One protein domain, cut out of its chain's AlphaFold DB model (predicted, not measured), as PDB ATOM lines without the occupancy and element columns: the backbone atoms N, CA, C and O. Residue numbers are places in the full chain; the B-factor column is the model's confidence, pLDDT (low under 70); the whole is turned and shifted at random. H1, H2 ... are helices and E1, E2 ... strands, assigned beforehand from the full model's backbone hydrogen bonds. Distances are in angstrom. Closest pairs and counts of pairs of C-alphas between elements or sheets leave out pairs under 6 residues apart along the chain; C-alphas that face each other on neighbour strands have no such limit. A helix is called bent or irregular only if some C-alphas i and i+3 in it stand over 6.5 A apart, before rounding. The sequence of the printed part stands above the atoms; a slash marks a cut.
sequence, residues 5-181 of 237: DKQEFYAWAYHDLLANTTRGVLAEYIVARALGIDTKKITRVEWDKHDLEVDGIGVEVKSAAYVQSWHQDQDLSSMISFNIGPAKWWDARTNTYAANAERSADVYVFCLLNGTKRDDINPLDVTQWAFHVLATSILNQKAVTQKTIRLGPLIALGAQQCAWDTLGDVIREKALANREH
ATOM      1  N   ASP A   5      32.764  77.934   3.464       94.12
ATOM      2  CA  ASP A   5      32.534  77.109   2.279       94.12
ATOM      3  C   ASP A   5      33.317  77.677   1.078       94.12
ATOM      4  O   ASP A   5      33.203  78.847   0.704       94.12
ATOM      5  N   LYS A   6      34.161  76.836   0.475       92.94
ATOM      6  CA  LYS A   6      35.028  77.223  -0.643       92.94
ATOM      7  C   LYS A   6      34.236  77.471  -1.931       92.94
ATOM      8  O   LYS A   6      34.612  78.341  -2.712       92.94
ATOM      9  N   GLN A   7      33.169  76.715  -2.164       94.25
ATOM     10  CA  GLN A   7      32.285  76.866  -3.314       94.25
ATOM     11  C   GLN A   7      31.444  78.135  -3.179       94.25
ATOM     12  O   GLN A   7      31.306  78.864  -4.159       94.25
ATOM     13  N   GLU A   8      30.960  78.442  -1.973       95.00
ATOM     14  CA  GLU A   8      30.297  79.718  -1.678       95.00
ATOM     15  C   GLU A   8      31.243  80.900  -1.927       95.00
ATOM     16  O   GLU A   8      30.884  81.847  -2.627       95.00
ATOM     17  N   PHE A   9      32.485  80.816  -1.439       95.00
ATOM     18  CA  PHE A   9      33.501  81.836  -1.696       95.00
ATOM     19  C   PHE A   9      33.762  82.031  -3.196       95.00
ATOM     20  O   PHE A   9      33.828  83.167  -3.662       95.00
ATOM     21  N   TYR A  10      33.877  80.948  -3.968       92.44
ATOM     22  CA  TYR A  10      34.056  81.033  -5.419       92.44
ATOM     23  C   TYR A  10      32.861  81.668  -6.121       92.44
ATOM     24  O   TYR A  10      33.058  82.515  -6.991       92.44
ATOM     25  N   ALA A  11      31.641  81.301  -5.729       92.94
ATOM     26  CA  ALA A  11      30.435  81.910  -6.268       92.94
ATOM     27  C   ALA A  11      30.411  83.415  -5.980       92.94
ATOM     28  O   ALA A  11      30.184  84.195  -6.894       92.94
ATOM     29  N   TRP A  12      30.728  83.841  -4.755       93.88
ATOM     30  CA  TRP A  12      30.788  85.259  -4.391       93.88
ATOM     31  C   TRP A  12      31.898  86.022  -5.135       93.88
ATOM     32  O   TRP A  12      31.642  87.081  -5.710       93.88
ATOM     33  N   ALA A  13      33.119  85.482  -5.175       91.06
ATOM     34  CA  ALA A  13      34.286  86.163  -5.739       91.06
ATOM     35  C   ALA A  13      34.261  86.266  -7.275       91.06
ATOM     36  O   ALA A  13      34.782  87.233  -7.827       91.06
ATOM     37  N   TYR A  14      33.658  85.291  -7.965       90.50
ATOM     38  CA  TYR A  14      33.672  85.189  -9.430       90.50
ATOM     39  C   TYR A  14      32.278  85.313 -10.072       90.50
ATOM     40  O   TYR A  14      32.126  84.966 -11.242       90.50
ATOM     41  N   HIS A  15      31.263  85.805  -9.344       90.25
ATOM     42  CA  HIS A  15      29.895  85.942  -9.874       90.25
ATOM     43  C   HIS A  15      29.813  86.841 -11.119       90.25
ATOM     44  O   HIS A  15      29.086  86.531 -12.061       90.25
ATOM     45  N   ASP A  16      30.541  87.961 -11.127       90.69
ATOM     46  CA  ASP A  16      30.560  88.897 -12.248       90.69
ATOM     47  C   ASP A  16      31.631  88.469 -13.250       90.69
ATOM     48  O   ASP A  16      32.801  88.802 -13.096       90.69
ATOM     49  N   LEU A  17      31.229  87.734 -14.286       92.88
ATOM     50  CA  LEU A  17      32.112  87.283 -15.368       92.88
ATOM     51  C   LEU A  17      32.398  88.367 -16.424       92.88
ATOM     52  O   LEU A  17      33.180  88.125 -17.344       92.88
ATOM     53  N   LEU A  18      31.778  89.550 -16.318       90.12
ATOM     54  CA  LEU A  18      32.046  90.691 -17.196       90.12
ATOM     55  C   LEU A  18      33.173  91.576 -16.676       90.12
ATOM     56  O   LEU A  18      33.806  92.260 -17.484       90.12
ATOM     57  N   ALA A  19      33.454  91.563 -15.371       88.25
ATOM     58  CA  ALA A  19      34.575  92.303 -14.804       88.25
ATOM     59  C   ALA A  19      35.903  91.907 -15.470       88.25
ATOM     60  O   ALA A  19      36.155  90.748 -15.782       88.25
ATOM     61  N   ASN A  20      36.791  92.880 -15.689       86.00
ATOM     62  CA  ASN A  20      38.027  92.663 -16.452       86.00
ATOM     63  C   ASN A  20      38.906  91.532 -15.903       86.00
ATOM     64  O   ASN A  20      39.506  90.788 -16.678       86.00
ATOM     65  N   THR A  21      38.979  91.407 -14.579       86.94
ATOM     66  CA  THR A  21      39.790  90.399 -13.891       86.94
ATOM     67  C   THR A  21      39.230  88.993 -14.093       86.94
ATOM     68  O   THR A  21      39.946  88.104 -14.546       86.94
ATOM     69  N   THR A  22      37.943  88.791 -13.817       92.56
ATOM     70  CA  THR A  22      37.255  87.497 -13.935       92.56
ATOM     71  C   THR A  22      37.055  87.086 -15.391       92.56
ATOM     72  O   THR A  22      37.268  85.923 -15.726       92.56
ATOM     73  N   ARG A  23      36.751  88.033 -16.287       94.94
ATOM     74  CA  ARG A  23      36.654  87.801 -17.733       94.94
ATOM     75  C   ARG A  23      37.980  87.334 -18.325       94.94
ATOM     76  O   ARG A  23      37.982  86.498 -19.221       94.94
ATOM     77  N   GLY A  24      39.107  87.871 -17.847       94.06
ATOM     78  CA  GLY A  24      40.445  87.386 -18.203       94.06
ATOM     79  C   GLY A  24      40.618  85.906 -17.863       94.06
ATOM     80  O   GLY A  24      40.898  85.107 -18.750       94.06
ATOM     81  N   VAL A  25      40.325  85.534 -16.614       94.44
ATOM     82  CA  VAL A  25      40.395  84.138 -16.148       94.44
ATOM     83  C   VAL A  25      39.433  83.230 -16.923       94.44
ATOM     84  O   VAL A  25      39.782  82.104 -17.275       94.44
ATOM     85  N   LEU A  26      38.226  83.709 -17.234       96.44
ATOM     86  CA  LEU A  26      37.264  82.961 -18.039       96.44
ATOM     87  C   LEU A  26      37.760  82.756 -19.478       96.44
ATOM     88  O   LEU A  26      37.618  81.660 -20.011       96.44
ATOM     89  N   ALA A  27      38.368  83.770 -20.096       97.62
ATOM     90  CA  ALA A  27      38.960  83.639 -21.423       97.62
ATOM     91  C   ALA A  27      40.089  82.593 -21.432       97.62
ATOM     92  O   ALA A  27      40.095  81.727 -22.304       97.62
ATOM     93  N   GLU A  28      40.982  82.603 -20.433       96.56
ATOM     94  CA  GLU A  28      42.003  81.555 -20.260       96.56
ATOM     95  C   GLU A  28      41.357  80.162 -20.166       96.56
ATOM     96  O   GLU A  28      41.761  79.233 -20.863       96.56
ATOM     97  N   TYR A  29      40.295  80.019 -19.367       96.19
ATOM     98  CA  TYR A  29      39.564  78.759 -19.231       96.19
ATOM     99  C   TYR A  29      38.934  78.289 -20.554       96.19
ATOM    100  O   TYR A  29      39.041  77.114 -20.907       96.19
ATOM    101  N   ILE A  30      38.308  79.194 -21.310       97.81
ATOM    102  CA  ILE A  30      37.702  78.901 -22.617       97.81
ATOM    103  C   ILE A  30      38.761  78.399 -23.610       97.81
ATOM    104  O   ILE A  30      38.525  77.398 -24.296       97.81
ATOM    105  N   VAL A  31      39.932  79.045 -23.655       98.12
ATOM    106  CA  VAL A  31      41.059  78.645 -24.515       98.12
ATOM    107  C   VAL A  31      41.636  77.298 -24.071       98.12
ATOM    108  O   VAL A  31      41.837  76.416 -24.903       98.12
ATOM    109  N   ALA A  32      41.826  77.080 -22.766       96.56
ATOM    110  CA  ALA A  32      42.310  75.808 -22.228       96.56
ATOM    111  C   ALA A  32      41.397  74.635 -22.619       96.56
ATOM    112  O   ALA A  32      41.871  73.566 -23.010       96.56
ATOM    113  N   ARG A  33      40.076  74.853 -22.576       96.62
ATOM    114  CA  ARG A  33      39.078  73.868 -23.013       96.62
ATOM    115  C   ARG A  33      39.145  73.603 -24.519       96.62
ATOM    116  O   ARG A  33      39.051  72.439 -24.895       96.62
ATOM    117  N   ALA A  34      39.353  74.627 -25.350       97.00
ATOM    118  CA  ALA A  34      39.546  74.458 -26.798       97.00
ATOM    119  C   ALA A  34      40.832  73.684 -27.141       97.00
ATOM    120  O   ALA A  34      40.883  72.956 -28.129       97.00
ATOM    121  N   LEU A  35      41.871  73.808 -26.312       96.38
ATOM    122  CA  LEU A  35      43.136  73.086 -26.474       96.38
ATOM    123  C   LEU A  35      43.089  71.638 -25.967       96.38
ATOM    124  O   LEU A  35      44.004  70.871 -26.265       96.38
ATOM    125  N   GLY A  36      42.033  71.254 -25.243       94.38
ATOM    126  CA  GLY A  36      41.887  69.922 -24.654       94.38
ATOM    127  C   GLY A  36      42.653  69.729 -23.341       94.38
ATOM    128  O   GLY A  36      42.889  68.591 -22.939       94.38
ATOM    129  N   ILE A  37      43.036  70.811 -22.656       92.50
ATOM    130  CA  ILE A  37      43.710  70.746 -21.350       92.50
ATOM    131  C   ILE A  37      42.737  70.172 -20.307       92.50
ATOM    132  O   ILE A  37      41.597  70.629 -20.180       92.50
ATOM    133  N   ASP A  38      43.183  69.182 -19.525       87.44
ATOM    134  CA  ASP A  38      42.392  68.600 -18.433       87.44
ATOM    135  C   ASP A  38      42.337  69.563 -17.235       87.44
ATOM    136  O   ASP A  38      43.073  69.432 -16.255       87.44
ATOM    137  N   THR A  39      41.431  70.540 -17.302       83.44
ATOM    138  CA  THR A  39      41.253  71.583 -16.277       83.44
ATOM    139  C   THR A  39      40.766  71.049 -14.924       83.44
ATOM    140  O   THR A  39      40.594  71.826 -13.990       83.44
ATOM    141  N   LYS A  40      40.471  69.745 -14.801       77.69
ATOM    142  CA  LYS A  40      40.171  69.109 -13.507       77.69
ATOM    143  C   LYS A  40      41.442  68.680 -12.775       77.69
ATOM    144  O   LYS A  40      41.404  68.525 -11.558       77.69
ATOM    145  N   LYS A  41      42.536  68.464 -13.509       73.69
ATOM    146  CA  LYS A  41      43.834  68.040 -12.969       73.69
ATOM    147  C   LYS A  41      44.862  69.159 -12.982       73.69
ATOM    148  O   LYS A  41      45.664  69.251 -12.061       73.69
ATOM    149  N   ILE A  42      44.835  69.993 -14.016       76.75
ATOM    150  CA  ILE A  42      45.770  71.099 -14.195       76.75
ATOM    151  C   ILE A  42      45.085  72.368 -13.703       76.75
ATOM    152  O   ILE A  42      44.106  72.835 -14.286       76.75
ATOM    153  N   THR A  43      45.587  72.904 -12.594       76.44
ATOM    154  CA  THR A  43      45.143  74.187 -12.052       76.44
ATOM    155  C   THR A  43      45.915  75.322 -12.702       76.44
ATOM    156  O   THR A  43      47.120  75.210 -12.913       76.44
ATOM    157  N   ARG A  44      45.226  76.437 -12.951       79.50
ATOM    158  CA  ARG A  44      45.841  77.689 -13.393       79.50
ATOM    159  C   ARG A  44      46.971  78.098 -12.445       79.50
ATOM    160  O   ARG A  44      46.760  78.158 -11.232       79.50
ATOM    161  N   VAL A  45      48.138  78.399 -13.005       73.75
ATOM    162  CA  VAL A  45      49.282  78.945 -12.271       73.75
ATOM    163  C   VAL A  45      49.336  80.436 -12.558       73.75
ATOM    164  O   VAL A  45      49.568  80.861 -13.685       73.75
ATOM    165  N   GLU A  46      49.079  81.249 -11.540       61.94
ATOM    166  CA  GLU A  46      49.247  82.692 -11.679       61.94
ATOM    167  C   GLU A  46      50.738  83.024 -11.806       61.94
ATOM    168  O   GLU A  46      51.543  82.515 -11.028       61.94
ATOM    169  N   TRP A  47      51.080  83.928 -12.733       62.38
ATOM    170  CA  TRP A  47      52.428  84.500 -12.928       62.38
ATOM    171  C   TRP A  47      53.458  83.647 -13.668       62.38
ATOM    172  O   TRP A  47      54.636  84.017 -13.665       62.38
ATOM    173  N   ASP A  48      53.035  82.573 -14.325       65.75
ATOM    174  CA  ASP A  48      53.929  81.802 -15.185       65.75
ATOM    175  C   ASP A  48      54.367  82.604 -16.431       65.75
ATOM    176  O   ASP A  48      53.910  83.725 -16.695       65.75
ATOM    177  N   LYS A  49      55.310  82.046 -17.189       74.06
ATOM    178  CA  LYS A  49      55.914  82.632 -18.390       74.06
ATOM    179  C   LYS A  49      54.886  82.978 -19.482       74.06
ATOM    180  O   LYS A  49      55.110  83.922 -20.244       74.06
ATOM    181  N   HIS A  50      53.801  82.218 -19.546       83.12
ATOM    182  CA  HIS A  50      52.658  82.359 -20.447       83.12
ATOM    183  C   HIS A  50      51.410  81.819 -19.739       83.12
ATOM    184  O   HIS A  50      51.527  81.009 -18.821       83.12
ATOM    185  N   ASP A  51      50.224  82.261 -20.154       86.88
ATOM    186  CA  ASP A  51      48.970  81.936 -19.458       86.88
ATOM    187  C   ASP A  51      48.612  80.437 -19.527       86.88
ATOM    188  O   ASP A  51      48.061  79.884 -18.575       86.88
ATOM    189  N   LEU A  52      48.927  79.764 -20.643       92.00
ATOM    190  CA  LEU A  52      48.686  78.329 -20.838       92.00
ATOM    191  C   LEU A  52      49.866  77.651 -21.541       92.00
ATOM    192  O   LEU A  52      50.501  78.243 -22.411       92.00
ATOM    193  N   GLU A  53      50.091  76.375 -21.229       90.75
ATOM    194  CA  GLU A  53      51.037  75.515 -21.944       90.75
ATOM    195  C   GLU A  53      50.363  74.212 -22.377       90.75
ATOM    196  O   GLU A  53      49.686  73.554 -21.584       90.75
ATOM    197  N   VAL A  54      50.556  73.820 -23.637       89.81
ATOM    198  CA  VAL A  54      50.101  72.529 -24.171       89.81
ATOM    199  C   VAL A  54      51.065  72.056 -25.251       89.81
ATOM    200  O   VAL A  54      51.461  72.842 -26.102       89.81
ATOM    201  N   ASP A  55      51.487  70.791 -25.223       88.75
ATOM    202  CA  ASP A  55      52.410  70.222 -26.223       88.75
ATOM    203  C   ASP A  55      53.710  71.053 -26.417       88.75
ATOM    204  O   ASP A  55      54.259  71.168 -27.519       88.75
ATOM    205  N   GLY A  56      54.189  71.687 -25.337       89.56
ATOM    206  CA  GLY A  56      55.340  72.599 -25.343       89.56
ATOM    207  C   GLY A  56      55.105  73.925 -26.078       89.56
ATOM    208  O   GLY A  56      56.070  74.604 -26.424       89.56
ATOM    209  N   ILE A  57      53.854  74.266 -26.392       93.69
ATOM    210  CA  ILE A  57      53.430  75.547 -26.964       93.69
ATOM    211  C   ILE A  57      53.029  76.468 -25.815       93.69
ATOM    212  O   ILE A  57      52.069  76.172 -25.100       93.69
ATOM    213  N   GLY A  58      53.726  77.594 -25.675       94.69
ATOM    214  CA  GLY A  58      53.328  78.663 -24.763       94.69
ATOM    215  C   GLY A  58      52.266  79.559 -25.398       94.69
ATOM    216  O   GLY A  58      52.469  80.076 -26.501       94.69
ATOM    217  N   VAL A  59      51.145  79.772 -24.712       96.44
ATOM    218  CA  VAL A  59      50.005  80.562 -25.199       96.44
ATOM    219  C   VAL A  59      49.738  81.732 -24.255       96.44
ATOM    220  O   VAL A  59      49.480  81.532 -23.071       96.44
ATOM    221  N   GLU A  60      49.748  82.951 -24.791       96.94
ATOM    222  CA  GLU A  60      49.305  84.151 -24.074       96.94
ATOM    223  C   GLU A  60      47.850  84.466 -24.441       96.94
ATOM    224  O   GLU A  60      47.508  84.593 -25.621       96.94
ATOM    225  N   VAL A  61      46.989  84.660 -23.447       97.12
ATOM    226  CA  VAL A  61      45.576  84.993 -23.623       97.12
ATOM    227  C   VAL A  61      45.339  86.457 -23.252       97.12
ATOM    228  O   VAL A  61      45.796  86.979 -22.235       97.12
ATOM    229  N   LYS A  62      44.598  87.172 -24.099       96.62
ATOM    230  CA  LYS A  62      44.169  88.552 -23.841       96.62
ATOM    231  C   LYS A  62      42.670  88.655 -24.024       96.62
ATOM    232  O   LYS A  62      42.160  88.197 -25.037       96.62
ATOM    233  N   SER A  63      41.968  89.282 -23.083       96.56
ATOM    234  CA  SER A  63      40.516  89.454 -23.168       96.56
ATOM    235  C   SER A  63      40.112  90.923 -23.301       96.56
ATOM    236  O   SER A  63      40.695  91.812 -22.679       96.56
ATOM    237  N   ALA A  64      39.078  91.173 -24.095       94.50
ATOM    238  CA  ALA A  64      38.396  92.456 -24.201       94.50
ATOM    239  C   ALA A  64      36.893  92.227 -24.407       94.50
ATOM    240  O   ALA A  64      36.467  91.144 -24.805       94.50
ATOM    241  N   ALA A  65      36.092  93.247 -24.120       92.50
ATOM    242  CA  ALA A  65      34.647  93.226 -24.312       92.50
ATOM    243  C   ALA A  65      34.170  94.624 -24.708       92.50
ATOM    244  O   ALA A  65      34.747  95.621 -24.259       92.50
ATOM    245  N   TYR A  66      33.124  94.702 -25.529       88.81
ATOM    246  CA  TYR A  66      32.508  95.985 -25.874       88.81
ATOM    247  C   TYR A  66      31.765  96.594 -24.680       88.81
ATOM    248  O   TYR A  66      31.904  97.788 -24.415       88.81
ATOM    249  N   VAL A  67      31.062  95.761 -23.912       84.50
ATOM    250  CA  VAL A  67      30.346  96.156 -22.692       84.50
ATOM    251  C   VAL A  67      31.196  95.850 -21.456       84.50
ATOM    252  O   VAL A  67      31.744  94.753 -21.331       84.50
ATOM    253  N   GLN A  68      31.313  96.814 -20.540       75.44
ATOM    254  CA  GLN A  68      32.006  96.661 -19.252       75.44
ATOM    255  C   GLN A  68      31.016  96.409 -18.104       75.44
ATOM    256  O   GLN A  68      29.818  96.666 -18.225       75.44
ATOM    257  N   SER A  69      31.514  95.908 -16.967       65.50
ATOM    258  CA  SER A  69      30.659  95.578 -15.820       65.50
ATOM    259  C   SER A  69      30.168  96.796 -15.022       65.50
ATOM    260  O   SER A  69      29.068  96.754 -14.463       65.50
ATOM    261  N   TRP A  70      30.910  97.909 -15.006       63.59
ATOM    262  CA  TRP A  70      30.454  99.181 -14.426       63.59
ATOM    263  C   TRP A  70      29.433  99.894 -15.324       63.59
ATOM    264  O   TRP A  70      29.316  99.590 -16.508       63.59
ATOM    265  N   HIS A  71      28.665 100.828 -14.752       54.16
ATOM    266  CA  HIS A  71      27.682 101.618 -15.494       54.16
ATOM    267  C   HIS A  71      28.397 102.439 -16.577       54.16
ATOM    268  O   HIS A  71      29.055 103.435 -16.289       54.16
ATOM    269  N   GLN A  72      28.303 101.983 -17.820       57.03
ATOM    270  CA  GLN A  72      28.554 102.795 -18.998       57.03
ATOM    271  C   GLN A  72      27.195 103.341 -19.421       57.03
ATOM    272  O   GLN A  72      26.212 102.596 -19.379       57.03
ATOM    273  N   ASP A  73      27.118 104.616 -19.805       50.78
ATOM    274  CA  ASP A  73      25.959 105.072 -20.570       50.78
ATOM    275  C   ASP A  73      25.771 104.081 -21.722       50.78
ATOM    276  O   ASP A  73      26.745 103.724 -22.393       50.78
ATOM    277  N   GLN A  74      24.550 103.565 -21.869       47.22
ATOM    278  CA  GLN A  74      24.222 102.370 -22.664       47.22
ATOM    279  C   GLN A  74      24.676 102.447 -24.138       47.22
ATOM    280  O   GLN A  74      24.708 101.424 -24.818       47.22
ATOM    281  N   ASP A  75      25.095 103.628 -24.597       47.03
ATOM    282  CA  ASP A  75      25.534 103.926 -25.958       47.03
ATOM    283  C   ASP A  75      27.069 103.939 -26.153       47.03
ATOM    284  O   ASP A  75      27.548 104.089 -27.279       47.03
ATOM    285  N   LEU A  76      27.876 103.771 -25.097       52.12
ATOM    286  CA  LEU A  76      29.341 103.847 -25.180       52.12
ATOM    287  C   LEU A  76      29.994 102.464 -25.132       52.12
ATOM    288  O   LEU A  76      30.551 102.030 -24.125       52.12
ATOM    289  N   SER A  77      29.979 101.793 -26.282       59.75
ATOM    290  CA  SER A  77      30.816 100.621 -26.522       59.75
ATOM    291  C   SER A  77      32.296 100.966 -26.318       59.75
ATOM    292  O   SER A  77      32.831 101.902 -26.917       59.75
ATOM    293  N   SER A  78      32.987 100.166 -25.510       67.94
ATOM    294  CA  SER A  78      34.411 100.343 -25.236       67.94
ATOM    295  C   SER A  78      35.234 100.156 -26.504       67.94
ATOM    296  O   SER A  78      35.007  99.241 -27.299       67.94
ATOM    297  N   MET A  79      36.237 101.008 -26.686       82.38
ATOM    298  CA  MET A  79      37.197 100.829 -27.766       82.38
ATOM    299  C   MET A  79      38.063  99.597 -27.481       82.38
ATOM    300  O   MET A  79      38.818  99.574 -26.511       82.38
ATOM    301  N   ILE A  80      37.974  98.580 -28.339       91.31
ATOM    302  CA  ILE A  80      38.695  97.317 -28.147       91.31
ATOM    303  C   ILE A  80      40.199  97.522 -28.310       91.31
ATOM    304  O   ILE A  80      40.684  97.918 -29.376       91.31
ATOM    305  N   SER A  81      40.928  97.216 -27.241       91.69
ATOM    306  CA  SER A  81      42.379  97.290 -27.155       91.69
ATOM    307  C   SER A  81      42.906  96.172 -26.260       91.69
ATOM    308  O   SER A  81      42.296  95.846 -25.243       91.69
ATOM    309  N   PHE A  82      44.054  95.612 -26.624       94.19
ATOM    310  CA  PHE A  82      44.719  94.534 -25.899       94.19
ATOM    311  C   PHE A  82      46.125  94.951 -25.498       94.19
ATOM    312  O   PHE A  82      46.808  95.629 -26.263       94.19
ATOM    313  N   ASN A  83      46.586  94.513 -24.327       92.00
ATOM    314  CA  ASN A  83      47.987  94.663 -23.939       92.00
ATOM    315  C   ASN A  83      48.845  93.607 -24.658       92.00
ATOM    316  O   ASN A  83      48.555  92.415 -24.584       92.00
ATOM    317  N   ILE A  84      49.891  94.063 -25.344       91.19
ATOM    318  CA  ILE A  84      50.865  93.250 -26.090       91.19
ATOM    319  C   ILE A  84      52.311  93.630 -25.753       91.19
ATOM    320  O   ILE A  84      53.231  93.298 -26.504       91.19
ATOM    321  N   GLY A  85      52.525  94.403 -24.689       84.00
ATOM    322  CA  GLY A  85      53.856  94.860 -24.316       84.00
ATOM    323  C   GLY A  85      54.766  93.683 -23.956       84.00
ATOM    324  O   GLY A  85      54.309  92.767 -23.272       84.00
ATOM    325  N   PRO A  86      56.049  93.703 -24.365       78.50
ATOM    326  CA  PRO A  86      57.044  92.803 -23.799       78.50
ATOM    327  C   PRO A  86      57.075  92.963 -22.276       78.50
ATOM    328  O   PRO A  86      57.024  94.093 -21.775       78.50
ATOM    329  N   ALA A  87      57.178  91.864 -21.534       72.81
ATOM    330  CA  ALA A  87      57.267  91.914 -20.080       72.81
ATOM    331  C   ALA A  87      58.485  91.145 -19.576       72.81
ATOM    332  O   ALA A  87      59.076  90.329 -20.280       72.81
ATOM    333  N   LYS A  88      58.886  91.441 -18.338       66.31
ATOM    334  CA  LYS A  88      59.825  90.589 -17.614       66.31
ATOM    335  C   LYS A  88      59.042  89.439 -16.998       66.31
ATOM    336  O   LYS A  88      58.020  89.660 -16.343       66.31
ATOM    337  N   TRP A  89      59.539  88.235 -17.210       62.84
ATOM    338  CA  TRP A  89      58.913  86.999 -16.754       62.84
ATOM    339  C   TRP A  89      59.704  86.440 -15.586       62.84
ATOM    340  O   TRP A  89      60.923  86.620 -15.540       62.84
ATOM    341  N   TRP A  90      59.009  85.798 -14.656       64.94
ATOM    342  CA  TRP A  90      59.627  85.025 -13.590       64.94
ATOM    343  C   TRP A  90      59.616  83.556 -14.016       64.94
ATOM    344  O   TRP A  90      58.579  83.047 -14.427       64.94
ATOM    345  N   ASP A  91      60.773  82.903 -13.978       60.88
ATOM    346  CA  ASP A  91      60.896  81.468 -14.226       60.88
ATOM    347  C   ASP A  91      60.727  80.744 -12.885       60.88
ATOM    348  O   ASP A  91      61.556  80.891 -11.984       60.88
ATOM    349  N   ALA A  92      59.644  79.973 -12.745       62.91
ATOM    350  CA  ALA A  92      59.323  79.252 -11.515       62.91
ATOM    351  C   ALA A  92      60.320  78.134 -11.187       62.91
ATOM    352  O   ALA A  92      60.543  77.814 -10.019       62.91
ATOM    353  N   ARG A  93      60.944  77.549 -12.214       63.62
ATOM    354  CA  ARG A  93      61.931  76.478 -12.074       63.62
ATOM    355  C   ARG A  93      63.268  77.024 -11.587       63.62
ATOM    356  O   ARG A  93      63.945  76.340 -10.825       63.62
ATOM    357  N   THR A  94      63.658  78.226 -12.009       68.44
ATOM    358  CA  THR A  94      64.929  78.847 -11.593       68.44
ATOM    359  C   THR A  94      64.768  79.908 -10.506       68.44
ATOM    360  O   THR A  94      65.767  80.369  -9.962       68.44
ATOM    361  N   ASN A  95      63.532  80.285 -10.163       71.00
ATOM    362  CA  ASN A  95      63.185  81.353  -9.224       71.00
ATOM    363  C   ASN A  95      63.870  82.701  -9.553       71.00
ATOM    364  O   ASN A  95      64.324  83.425  -8.666       71.00
ATOM    365  N   THR A  96      63.961  83.053 -10.839       70.38
ATOM    366  CA  THR A  96      64.635  84.280 -11.310       70.38
ATOM    367  C   THR A  96      63.822  85.022 -12.360       70.38
ATOM    368  O   THR A  96      63.053  84.420 -13.103       70.38
ATOM    369  N   TYR A  97      64.044  86.333 -12.479       67.25
ATOM    370  CA  TYR A  97      63.473  87.139 -13.559       67.25
ATOM    371  C   TYR A  97      64.358  87.143 -14.809       67.25
ATOM    372  O   TYR A  97      65.584  87.205 -14.708       67.25
ATOM    373  N   ALA A  98      63.734  87.166 -15.986       65.19
ATOM    374  CA  ALA A  98      64.433  87.381 -17.249       65.19
ATOM    375  C   ALA A  98      65.160  88.742 -17.265       65.19
ATOM    376  O   ALA A  98      64.627  89.762 -16.811       65.19
ATOM    377  N   ALA A  99      66.378  88.762 -17.817       62.19
ATOM    378  CA  ALA A  99      67.201  89.971 -17.900       62.19
ATOM    379  C   ALA A  99      66.545  91.056 -18.776       62.19
ATOM    380  O   ALA A  99      66.539  92.237 -18.412       62.19
ATOM    381  N   ASN A 100      65.923  90.635 -19.882       70.44
ATOM    382  CA  ASN A 100      65.264  91.498 -20.856       70.44
ATOM    383  C   ASN A 100      63.747  91.284 -20.855       70.44
ATOM    384  O   ASN A 100      63.255  90.210 -20.513       70.44
ATOM    385  N   ALA A 101      63.005  92.332 -21.220       74.19
ATOM    386  CA  ALA A 101      61.572  92.219 -21.453       74.19
ATOM    387  C   ALA A 101      61.351  91.672 -22.866       74.19
ATOM    388  O   ALA A 101      61.772  92.291 -23.841       74.19
ATOM    389  N   GLU A 102      60.691  90.528 -22.973       82.31
ATOM    390  CA  GLU A 102      60.439  89.841 -24.246       82.31
ATOM    391  C   GLU A 102      58.967  89.459 -24.333       82.31
ATOM    392  O   GLU A 102      58.233  89.727 -23.392       82.31
ATOM    393  N   ARG A 103      58.519  88.875 -25.446       87.00
ATOM    394  CA  ARG A 103      57.224  88.184 -25.543       87.00
ATOM    395  C   ARG A 103      57.493  86.689 -25.481       87.00
ATOM    396  O   ARG A 103      58.082  86.150 -26.409       87.00
ATOM    397  N   SER A 104      57.132  86.065 -24.365       86.69
ATOM    398  CA  SER A 104      57.577  84.709 -24.028       86.69
ATOM    399  C   SER A 104      56.751  83.580 -24.631       86.69
ATOM    400  O   SER A 104      57.271  82.473 -24.768       86.69
ATOM    401  N   ALA A 105      55.487  83.851 -24.951       92.69
ATOM    402  CA  ALA A 105      54.598  82.890 -25.586       92.69
ATOM    403  C   ALA A 105      54.965  82.682 -27.062       92.69
ATOM    404  O   ALA A 105      55.456  83.597 -27.726       92.69
ATOM    405  N   ASP A 106      54.650  81.510 -27.607       95.81
ATOM    406  CA  ASP A 106      54.757  81.227 -29.040       95.81
ATOM    407  C   ASP A 106      53.643  81.916 -29.841       95.81
ATOM    408  O   ASP A 106      53.823  82.318 -30.995       95.81
ATOM    409  N   VAL A 107      52.472  82.048 -29.220       97.69
ATOM    410  CA  VAL A 107      51.242  82.503 -29.866       97.69
ATOM    411  C   VAL A 107      50.383  83.311 -28.898       97.69
ATOM    412  O   VAL A 107      50.297  83.009 -27.708       97.69
ATOM    413  N   TYR A 108      49.734  84.346 -29.428       98.12
ATOM    414  CA  TYR A 108      48.768  85.171 -28.712       98.12
ATOM    415  C   TYR A 108      47.348  84.850 -29.179       98.12
ATOM    416  O   TYR A 108      47.082  84.794 -30.385       98.12
ATOM    417  N   VAL A 109      46.430  84.711 -28.223       98.62
ATOM    418  CA  VAL A 109      44.992  84.528 -28.446       98.62
ATOM    419  C   VAL A 109      44.241  85.721 -27.868       98.62
ATOM    420  O   VAL A 109      44.127  85.897 -26.654       98.62
ATOM    421  N   PHE A 110      43.703  86.551 -28.753       98.44
ATOM    422  CA  PHE A 110      42.906  87.717 -28.403       98.44
ATOM    423  C   PHE A 110      41.422  87.338 -28.416       98.44
ATOM    424  O   PHE A 110      40.829  87.136 -29.475       98.44
ATOM    425  N   CYS A 111      40.841  87.225 -27.229       98.38
ATOM    426  CA  CYS A 111      39.458  86.849 -26.982       98.38
ATOM    427  C   CYS A 111      38.594  88.110 -26.861       98.38
ATOM    428  O   CYS A 111      38.759  88.902 -25.929       98.38
ATOM    429  N   LEU A 112      37.664  88.294 -27.790       97.31
ATOM    430  CA  LEU A 112      36.704  89.388 -27.784       97.31
ATOM    431  C   LEU A 112      35.316  88.852 -27.439       97.31
ATOM    432  O   LEU A 112      34.727  88.115 -28.226       97.31
ATOM    433  N   LEU A 113      34.776  89.263 -26.295       96.12
ATOM    434  CA  LEU A 113      33.360  89.079 -25.995       96.12
ATOM    435  C   LEU A 113      32.562  90.115 -26.799       96.12
ATOM    436  O   LEU A 113      32.637  91.318 -26.535       96.12
ATOM    437  N   ASN A 114      31.858  89.641 -27.826       91.94
ATOM    438  CA  ASN A 114      31.380  90.451 -28.947       91.94
ATOM    439  C   ASN A 114      29.989  91.073 -28.728       91.94
ATOM    440  O   ASN A 114      29.494  91.798 -29.588       91.94
ATOM    441  N   GLY A 115      29.333  90.794 -27.599       87.25
ATOM    442  CA  GLY A 115      28.011  91.348 -27.320       87.25
ATOM    443  C   GLY A 115      28.056  92.852 -27.037       87.25
ATOM    444  O   GLY A 115      28.943  93.350 -26.342       87.25
ATOM    445  N   THR A 116      27.087  93.577 -27.595       83.50
ATOM    446  CA  THR A 116      26.976  95.045 -27.508       83.50
ATOM    447  C   THR A 116      25.826  95.514 -26.622       83.50
ATOM    448  O   THR A 116      25.786  96.680 -26.242       83.50
ATOM    449  N   LYS A 117      24.906  94.615 -26.260       84.44
ATOM    450  CA  LYS A 117      23.780  94.879 -25.361       84.44
ATOM    451  C   LYS A 117      23.952  94.072 -24.089       84.44
ATOM    452  O   LYS A 117      24.025  92.852 -24.156       84.44
ATOM    453  N   ARG A 118      24.007  94.752 -22.943       82.56
ATOM    454  CA  ARG A 118      24.327  94.132 -21.650       82.56
ATOM    455  C   ARG A 118      23.441  92.930 -21.316       82.56
ATOM    456  O   ARG A 118      23.971  91.907 -20.902       82.56
ATOM    457  N   ASP A 119      22.137  93.058 -21.533       86.06
ATOM    458  CA  ASP A 119      21.152  92.042 -21.138       86.06
ATOM    459  C   ASP A 119      21.220  90.764 -21.991       86.06
ATOM    460  O   ASP A 119      20.777  89.706 -21.551       86.06
ATOM    461  N   ASP A 120      21.830  90.843 -23.177       88.50
ATOM    462  CA  ASP A 120      21.987  89.710 -24.094       88.50
ATOM    463  C   ASP A 120      23.331  88.977 -23.893       88.50
ATOM    464  O   ASP A 120      23.575  87.927 -24.500       88.50
ATOM    465  N   ILE A 121      24.230  89.521 -23.060       91.69
ATOM    466  CA  ILE A 121      25.578  88.975 -22.891       91.69
ATOM    467  C   ILE A 121      25.582  87.832 -21.884       91.69
ATOM    468  O   ILE A 121      25.356  88.017 -20.688       91.69
ATOM    469  N   ASN A 122      25.977  86.658 -22.363       94.25
ATOM    470  CA  ASN A 122      26.300  85.504 -21.545       94.25
ATOM    471  C   ASN A 122      27.770  85.118 -21.777       94.25
ATOM    472  O   ASN A 122      28.070  84.432 -22.754       94.25
ATOM    473  N   PRO A 123      28.704  85.488 -20.879       94.94
ATOM    474  CA  PRO A 123      30.123  85.168 -21.045       94.94
ATOM    475  C   PRO A 123      30.428  83.663 -21.109       94.94
ATOM    476  O   PRO A 123      31.496  83.284 -21.585       94.94
ATOM    477  N   LEU A 124      29.519  82.800 -20.639       96.56
ATOM    478  CA  LEU A 124      29.664  81.342 -20.708       96.56
ATOM    479  C   LEU A 124      29.226  80.752 -22.057       96.56
ATOM    480  O   LEU A 124      29.524  79.592 -22.337       96.56
ATOM    481  N   ASP A 125      28.531  81.525 -22.892       97.00
ATOM    482  CA  ASP A 125      28.181  81.133 -24.251       97.00
ATOM    483  C   ASP A 125      29.355  81.432 -25.190       97.00
ATOM    484  O   ASP A 125      29.584  82.569 -25.607       97.00
ATOM    485  N   VAL A 126      30.110  80.389 -25.539       97.44
ATOM    486  CA  VAL A 126      31.295  80.492 -26.405       97.44
ATOM    487  C   VAL A 126      30.988  81.030 -27.806       97.44
ATOM    488  O   VAL A 126      31.902  81.501 -28.475       97.44
ATOM    489  N   THR A 127      29.725  81.017 -28.249       96.62
ATOM    490  CA  THR A 127      29.323  81.594 -29.542       96.62
ATOM    491  C   THR A 127      29.309  83.125 -29.532       96.62
ATOM    492  O   THR A 127      29.390  83.750 -30.588       96.62
ATOM    493  N   GLN A 128      29.280  83.742 -28.345       96.56
ATOM    494  CA  GLN A 128      29.392  85.193 -28.176       96.56
ATOM    495  C   GLN A 128      30.847  85.687 -28.187       96.56
ATOM    496  O   GLN A 128      31.091  86.895 -28.113       96.56
ATOM    497  N   TRP A 129      31.820  84.777 -28.282       97.75
ATOM    498  CA  TRP A 129      33.240  85.099 -28.338       97.75
ATOM    499  C   TRP A 129      33.774  85.018 -29.768       97.75
ATOM    500  O   TRP A 129      33.525  84.058 -30.495       97.75
ATOM    501  N   ALA A 130      34.573  86.010 -30.147       97.44
ATOM    502  CA  ALA A 130      35.422  85.970 -31.327       97.44
ATOM    503  C   ALA A 130      36.886  85.843 -30.895       97.44
ATOM    504  O   ALA A 130      37.341  86.555 -29.996       97.44
ATOM    505  N   PHE A 131      37.633  84.956 -31.548       98.56
ATOM    506  CA  PHE A 131      39.041  84.727 -31.240       98.56
ATOM    507  C   PHE A 131      39.901  85.177 -32.405       98.56
ATOM    508  O   PHE A 131      39.650  84.786 -33.542       98.56
ATOM    509  N   HIS A 132      40.935  85.963 -32.122       98.62
ATOM    510  CA  HIS A 132      41.954  86.335 -33.095       98.62
ATOM    511  C   HIS A 132      43.295  85.765 -32.646       98.62
ATOM    512  O   HIS A 132      43.754  86.057 -31.544       98.62
ATOM    513  N   VAL A 133      43.921  84.953 -33.492       98.69
ATOM    514  CA  VAL A 133      45.160  84.240 -33.159       98.69
ATOM    515  C   VAL A 133      46.310  84.787 -33.996       98.69
ATOM    516  O   VAL A 133      46.186  84.939 -35.216       98.69
ATOM    517  N   LEU A 134      47.437  85.091 -33.351       98.25
ATOM    518  CA  LEU A 134      48.616  85.653 -34.011       98.25
ATOM    519  C   LEU A 134      49.908  85.052 -33.450       98.25
ATOM    520  O   LEU A 134      50.085  84.961 -32.237       98.25
ATOM    521  N   ALA A 135      50.831  84.687 -34.341       97.69
ATOM    522  CA  ALA A 135      52.175  84.256 -33.967       97.69
ATOM    523  C   ALA A 135      52.967  85.408 -33.323       97.69
ATOM    524  O   ALA A 135      52.947  86.542 -33.817       97.69
ATOM    525  N   THR A 136      53.706  85.116 -32.252       96.12
ATOM    526  CA  THR A 136      54.500  86.121 -31.527       96.12
ATOM    527  C   THR A 136      55.560  86.781 -32.409       96.12
ATOM    528  O   THR A 136      55.797  87.986 -32.292       96.12
ATOM    529  N   SER A 137      56.147  86.040 -33.348       95.12
ATOM    530  CA  SER A 137      57.112  86.540 -34.330       95.12
ATOM    531  C   SER A 137      56.596  87.755 -35.111       95.12
ATOM    532  O   SER A 137      57.333  88.721 -35.311       95.12
ATOM    533  N   ILE A 138      55.308  87.773 -35.465       95.62
ATOM    534  CA  ILE A 138      54.687  88.894 -36.179       95.62
ATOM    535  C   ILE A 138      54.607  90.139 -35.291       95.62
ATOM    536  O   ILE A 138      54.904  91.241 -35.757       95.62
ATOM    537  N   LEU A 139      54.262  89.987 -34.008       94.00
ATOM    538  CA  LEU A 139      54.283  91.099 -33.049       94.00
ATOM    539  C   LEU A 139      55.708  91.618 -32.834       94.00
ATOM    540  O   LEU A 139      55.922  92.828 -32.760       94.00
ATOM    541  N   ASN A 140      56.692  90.724 -32.760       92.00
ATOM    542  CA  ASN A 140      58.093  91.101 -32.595       92.00
ATOM    543  C   ASN A 140      58.635  91.858 -33.809       92.00
ATOM    544  O   ASN A 140      59.402  92.794 -33.626       92.00
ATOM    545  N   GLN A 141      58.194  91.521 -35.023       91.50
ATOM    546  CA  GLN A 141      58.610  92.211 -36.244       91.50
ATOM    547  C   GLN A 141      57.871  93.540 -36.456       91.50
ATOM    548  O   GLN A 141      58.485  94.545 -36.809       91.50
ATOM    549  N   LYS A 142      56.545  93.551 -36.281       92.44
ATOM    550  CA  LYS A 142      55.679  94.662 -36.717       92.44
ATOM    551  C   LYS A 142      55.224  95.583 -35.584       92.44
ATOM    552  O   LYS A 142      54.734  96.674 -35.853       92.44
ATOM    553  N   ALA A 143      55.382  95.166 -34.329       89.19
ATOM    554  CA  ALA A 143      54.920  95.878 -33.136       89.19
ATOM    555  C   ALA A 143      55.997  95.886 -32.029       89.19
ATOM    556  O   ALA A 143      55.693  95.704 -30.849       89.19
ATOM    557  N   VAL A 144      57.265  96.078 -32.414       84.75
ATOM    558  CA  VAL A 144      58.479  95.865 -31.594       84.75
ATOM    559  C   VAL A 144      58.358  96.409 -30.162       84.75
ATOM    560  O   VAL A 144      58.472  95.658 -29.200       84.75
ATOM    561  N   THR A 145      58.090  97.708 -30.011       82.50
ATOM    562  CA  THR A 145      58.021  98.402 -28.708       82.50
ATOM    563  C   THR A 145      56.590  98.706 -28.265       82.50
ATOM    564  O   THR A 145      56.365  99.298 -27.205       82.50
ATOM    565  N   GLN A 146      55.608  98.325 -29.081       88.19
ATOM    566  CA  GLN A 146      54.219  98.687 -28.872       88.19
ATOM    567  C   GLN A 146      53.636  97.905 -27.691       88.19
ATOM    568  O   GLN A 146      53.737  96.681 -27.619       88.19
ATOM    569  N   LYS A 147      53.013  98.633 -26.757       91.38
ATOM    570  CA  LYS A 147      52.445  98.063 -25.526       91.38
ATOM    571  C   LYS A 147      50.991  97.633 -25.663       91.38
ATOM    572  O   LYS A 147      50.532  96.793 -24.899       91.38
ATOM    573  N   THR A 148      50.259  98.208 -26.610       94.19
ATOM    574  CA  THR A 148      48.833  97.936 -26.803       94.19
ATOM    575  C   THR A 148      48.479  97.855 -28.278       94.19
ATOM    576  O   THR A 148      49.139  98.467 -29.110       94.19
ATOM    577  N   ILE A 149      47.444  97.102 -28.638       95.19
ATOM    578  CA  ILE A 149      46.964  97.007 -30.019       95.19
ATOM    579  C   ILE A 149      45.441  97.026 -30.061       95.19
ATOM    580  O   ILE A 149      44.780  96.335 -29.291       95.19
ATOM    581  N   ARG A 150      44.882  97.833 -30.967       95.75
ATOM    582  CA  ARG A 150      43.438  97.875 -31.229       95.75
ATOM    583  C   ARG A 150      43.029  96.755 -32.186       95.75
ATOM    584  O   ARG A 150      43.858  96.280 -32.959       95.75
ATOM    585  N   LEU A 151      41.744  96.397 -32.189       95.06
ATOM    586  CA  LEU A 151      41.214  95.301 -33.013       95.06
ATOM    587  C   LEU A 151      41.514  95.459 -34.516       95.06
ATOM    588  O   LEU A 151      42.006  94.529 -35.144       95.06
ATOM    589  N   GLY A 152      41.277  96.644 -35.090       96.00
ATOM    590  CA  GLY A 152      41.543  96.901 -36.512       96.00
ATOM    591  C   GLY A 152      43.010  96.666 -36.908       96.00
ATOM    592  O   GLY A 152      43.273  95.841 -37.782       96.00
ATOM    593  N   PRO A 153      43.986  97.323 -36.249       96.50
ATOM    594  CA  PRO A 153      45.406  97.040 -36.446       96.50
ATOM    595  C   PRO A 153      45.796  95.576 -36.216       96.50
ATOM    596  O   PRO A 153      46.601  95.053 -36.976       96.50
ATOM    597  N   LEU A 154      45.220  94.896 -35.216       97.31
ATOM    598  CA  LEU A 154      45.468  93.470 -34.972       97.31
ATOM    599  C   LEU A 154      45.073  92.613 -36.186       97.31
ATOM    600  O   LEU A 154      45.860  91.780 -36.634       97.31
ATOM    601  N   ILE A 155      43.892  92.861 -36.754       96.88
ATOM    602  CA  ILE A 155      43.434  92.204 -37.985       96.88
ATOM    603  C   ILE A 155      44.376  92.545 -39.150       96.88
ATOM    604  O   ILE A 155      44.792  91.653 -39.883       96.88
ATOM    605  N   ALA A 156      44.798  93.807 -39.277       97.31
ATOM    606  CA  ALA A 156      45.726  94.244 -40.324       97.31
ATOM    607  C   ALA A 156      47.131  93.612 -40.217       97.31
ATOM    608  O   ALA A 156      47.827  93.489 -41.225       97.31
ATOM    609  N   LEU A 157      47.556  93.172 -39.024       96.44
ATOM    610  CA  LEU A 157      48.789  92.393 -38.856       96.44
ATOM    611  C   LEU A 157      48.674  90.955 -39.385       96.44
ATOM    612  O   LEU A 157      49.709  90.301 -39.543       96.44
ATOM    613  N   GLY A 158      47.459  90.489 -39.690       96.62
ATOM    614  CA  GLY A 158      47.169  89.140 -40.170       96.62
ATOM    615  C   GLY A 158      46.698  88.183 -39.076       96.62
ATOM    616  O   GLY A 158      46.862  86.974 -39.229       96.62
ATOM    617  N   ALA A 159      46.150  88.691 -37.965       97.94
ATOM    618  CA  ALA A 159      45.572  87.826 -36.940       97.94
ATOM    619  C   ALA A 159      44.378  87.053 -37.513       97.94
ATOM    620  O   ALA A 159      43.438  87.644 -38.049       97.94
ATOM    621  N   GLN A 160      44.411  85.729 -37.391       98.38
ATOM    622  CA  GLN A 160      43.374  84.863 -37.937       98.38
ATOM    623  C   GLN A 160      42.182  84.829 -36.991       98.38
ATOM    624  O   GLN A 160      42.314  84.400 -35.845       98.38
ATOM    625  N   GLN A 161      41.027  85.277 -37.478       98.25
ATOM    626  CA  GLN A 161      39.774  85.141 -36.747       98.25
ATOM    627  C   GLN A 161      39.246  83.705 -36.860       98.25
ATOM    628  O   GLN A 161      39.244  83.136 -37.952       98.25
ATOM    629  N   CYS A 162      38.782  83.129 -35.753       98.12
ATOM    630  CA  CYS A 162      38.172  81.801 -35.712       98.12
ATOM    631  C   CYS A 162      37.098  81.691 -34.619       98.12
ATOM    632  O   CYS A 162      36.988  82.556 -33.742       98.12
ATOM    633  N   ALA A 163      36.287  80.635 -34.714       97.31
ATOM    634  CA  ALA A 163      35.305  80.250 -33.705       97.31
ATOM    635  C   ALA A 163      35.921  79.258 -32.701       97.31
ATOM    636  O   ALA A 163      37.017  78.738 -32.910       97.31
ATOM    637  N   TRP A 164      35.223  79.009 -31.591       98.25
ATOM    638  CA  TRP A 164      35.748  78.197 -30.487       98.25
ATOM    639  C   TRP A 164      36.098  76.752 -30.885       98.25
ATOM    640  O   TRP A 164      37.089  76.206 -30.411       98.25
ATOM    641  N   ASP A 165      35.313  76.148 -31.773       97.38
ATOM    642  CA  ASP A 165      35.480  74.770 -32.250       97.38
ATOM    643  C   ASP A 165      36.769  74.543 -33.055       97.38
ATOM    644  O   ASP A 165      37.356  73.467 -32.995       97.38
ATOM    645  N   THR A 166      37.232  75.570 -33.764       98.19
ATOM    646  CA  THR A 166      38.451  75.556 -34.590       98.19
ATOM    647  C   THR A 166      39.652  76.197 -33.891       98.19
ATOM    648  O   THR A 166      40.783  76.086 -34.365       98.19
ATOM    649  N   LEU A 167      39.438  76.840 -32.740       98.56
ATOM    650  CA  LEU A 167      40.445  77.621 -32.020       98.56
ATOM    651  C   LEU A 167      41.708  76.813 -31.691       98.56
ATOM    652  O   LEU A 167      42.819  77.306 -31.882       98.56
ATOM    653  N   GLY A 168      41.552  75.572 -31.225       98.00
ATOM    654  CA  GLY A 168      42.686  74.715 -30.872       98.00
ATOM    655  C   GLY A 168      43.611  74.418 -32.057       98.00
ATOM    656  O   GLY A 168      44.833  74.422 -31.899       98.00
ATOM    657  N   ASP A 169      43.051  74.211 -33.249       98.12
ATOM    658  CA  ASP A 169      43.823  73.935 -34.465       98.12
ATOM    659  C   ASP A 169      44.554  75.187 -34.953       98.12
ATOM    660  O   ASP A 169      45.748  75.135 -35.250       98.12
ATOM    661  N   VAL A 170      43.877  76.340 -34.939       98.56
ATOM    662  CA  VAL A 170      44.474  77.627 -35.329       98.56
ATOM    663  C   VAL A 170      45.625  78.013 -34.396       98.56
ATOM    664  O   VAL A 170      46.656  78.503 -34.860       98.56
ATOM    665  N   ILE A 171      45.497  77.769 -33.087       98.44
ATOM    666  CA  ILE A 171      46.583  77.998 -32.120       98.44
ATOM    667  C   ILE A 171      47.814  77.166 -32.485       98.44
ATOM    668  O   ILE A 171      48.915  77.714 -32.568       98.44
ATOM    669  N   ARG A 172      47.638  75.865 -32.743       97.88
ATOM    670  CA  ARG A 172      48.742  74.969 -33.121       97.88
ATOM    671  C   ARG A 172      49.382  75.380 -34.449       97.88
ATOM    672  O   ARG A 172      50.607  75.408 -34.542       97.88
ATOM    673  N   GLU A 173      48.578  75.765 -35.438       97.69
ATOM    674  CA  GLU A 173      49.050  76.275 -36.731       97.69
ATOM    675  C   GLU A 173      49.929  77.527 -36.563       97.69
ATOM    676  O   GLU A 173      51.052  77.581 -37.072       97.69
ATOM    677  N   LYS A 174      49.466  78.533 -35.805       98.12
ATOM    678  CA  LYS A 174      50.234  79.773 -35.597       98.12
ATOM    679  C   LYS A 174      51.467  79.565 -34.725       98.12
ATOM    680  O   LYS A 174      52.487  80.204 -34.979       98.12
ATOM    681  N   ALA A 175      51.411  78.663 -33.748       97.00
ATOM    682  CA  ALA A 175      52.582  78.277 -32.968       97.00
ATOM    683  C   ALA A 175      53.652  77.598 -33.839       97.00
ATOM    684  O   ALA A 175      54.839  77.899 -33.701       97.00
ATOM    685  N   LEU A 176      53.254  76.737 -34.782       95.62
ATOM    686  CA  LEU A 176      54.181  76.134 -35.743       95.62
ATOM    687  C   LEU A 176      54.836  77.205 -36.627       95.62
ATOM    688  O   LEU A 176      56.063  77.259 -36.708       95.62
ATOM    689  N   ALA A 177      54.044  78.119 -37.195       94.56
ATOM    690  CA  ALA A 177      54.559  79.234 -37.992       94.56
ATOM    691  C   ALA A 177      55.514  80.150 -37.193       94.56
ATOM    692  O   ALA A 177      56.503  80.649 -37.733       94.56
ATOM    693  N   ASN A 178      55.259  80.354 -35.893       95.31
ATOM    694  CA  ASN A 178      56.158  81.094 -35.002       95.31
ATOM    695  C   ASN A 178      57.532  80.419 -34.883       95.31
ATOM    696  O   ASN A 178      58.569  81.082 -34.966       95.31
ATOM    697  N   ARG A 179      57.538  79.093 -34.711       91.00
ATOM    698  CA  ARG A 179      58.762  78.294 -34.592       91.00
ATOM    699  C   ARG A 179      59.557  78.293 -35.893       91.00
ATOM    700  O   ARG A 179      60.762  78.513 -35.851       91.00
ATOM    701  N   GLU A 180      58.895  78.125 -37.036       90.06
ATOM    702  CA  GLU A 180      59.541  78.162 -38.357       90.06
ATOM    703  C   GLU A 180      60.219  79.507 -38.638       90.06
ATOM    704  O   GLU A 180      61.326  79.534 -39.171       90.06
ATOM    705  N   HIS A 181      59.604  80.616 -38.218       84.25
ATOM    706  CA  HIS A 181      60.194  81.949 -38.348       84.25
ATOM    707  C   HIS A 181      61.389  82.182 -37.409       84.25
ATOM    708  O   HIS A 181      62.234  83.030 -37.679       84.25
TER     709      HIS A 181
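AT A GLANCE: This is residues 5 to 181 of the 237 residues of an uncharacterized protein of Mycolicibacterium mucogenicum (UniProt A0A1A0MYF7). What is the overall shape? A strongly twisted sheet of five strands has H2 and H5 packed over one face, the last residues of H2, 31 to 35, meeting the first of H5, 164 to 168, in a corner at nearly a right angle, and the small strand pair E3 and E6, with H4, over part of the other face; residues 5 to 12, of which 6 to 12 belong to H1, stick out. What is it built of? The printed part has 177 residues with five named helices and seven named strands, in the order H1 H2 E1 E2 E3 E4 E5 H3 E6 H4 E7 H5, in the class mixed, helices and strands. The large sheet has the order E1, E2, E4, E5, E7 and is mixed, and the whole is compact, with a radius of gyration of the C-alphas of 16.4 A and spans of 44 by 43 by 30 A.

IN THESE COORDINATES: Where do the first elements lie? H1 is residues 6 to 14, from C-alpha 6 at (35.028, 77.223, -0.643), and H2 is residues 20 to 35, 22.6 A long. E1 is residues 52 to 54, E2 residues 57 to 65, 25.9 A long, and E3 residues 81 to 83. What follows? E4 is residues 107 to 113, 19.4 A, E5 residues 129 to 135, 19.8 A, H3 residues 136 to 142, E6 residues 148 to 150, H4 residues 151 to 156 and E7 residues 160 to 162. H5, residues 164 to 181, measures 26.0 A and ends at C-alpha 181 at (60.194, 81.949, -38.348).

HOW THE PARTS SIT: How do the strands pair? E2 and E4 are parallel, with N 62 and O 109 at 2.9 A. The hairpins E1 and E2 (N 59 and O 52, 2.8 A) and E4 and E5 (N 110 and O 132, 2.8 A) are antiparallel, as are E5 and E7 (N 133 and O 160, 2.9 A) and, in the small sheet, E3 and E6 (N 82 and O 149, 2.9 A). How do the helices stand? H2 and H5 are on the same face of the large sheet, two layers, and touch about perpendicular at 84 degrees, closest at C-alphas 35 and 168, 4.7 A. H3 and H4 only graze this sheet, and H1 is not on it. Are the helix backbones whole? Each O i to N i+4 pair is within hydrogen-bond range in H1, H2, H3 and H4, and 12 of 14 in H5, which is irregular, with C-alphas 165 and 168 7.3 A apart.

THE WHOLE: How far does it reach? The two C-alphas farthest apart, those of Asp 5 and His 181, are 49.4 A apart, and the printed part has no cut. Which links are long? Those from H2 to E1, E2 to E3, E3 to E4 and E4 to E5. Where is confidence low? The pLDDT is under 70 at residues 46 to 48, 69 to 78, 88 to 94 and 97 to 99, against a mean of 87.8 for the printed part of this model.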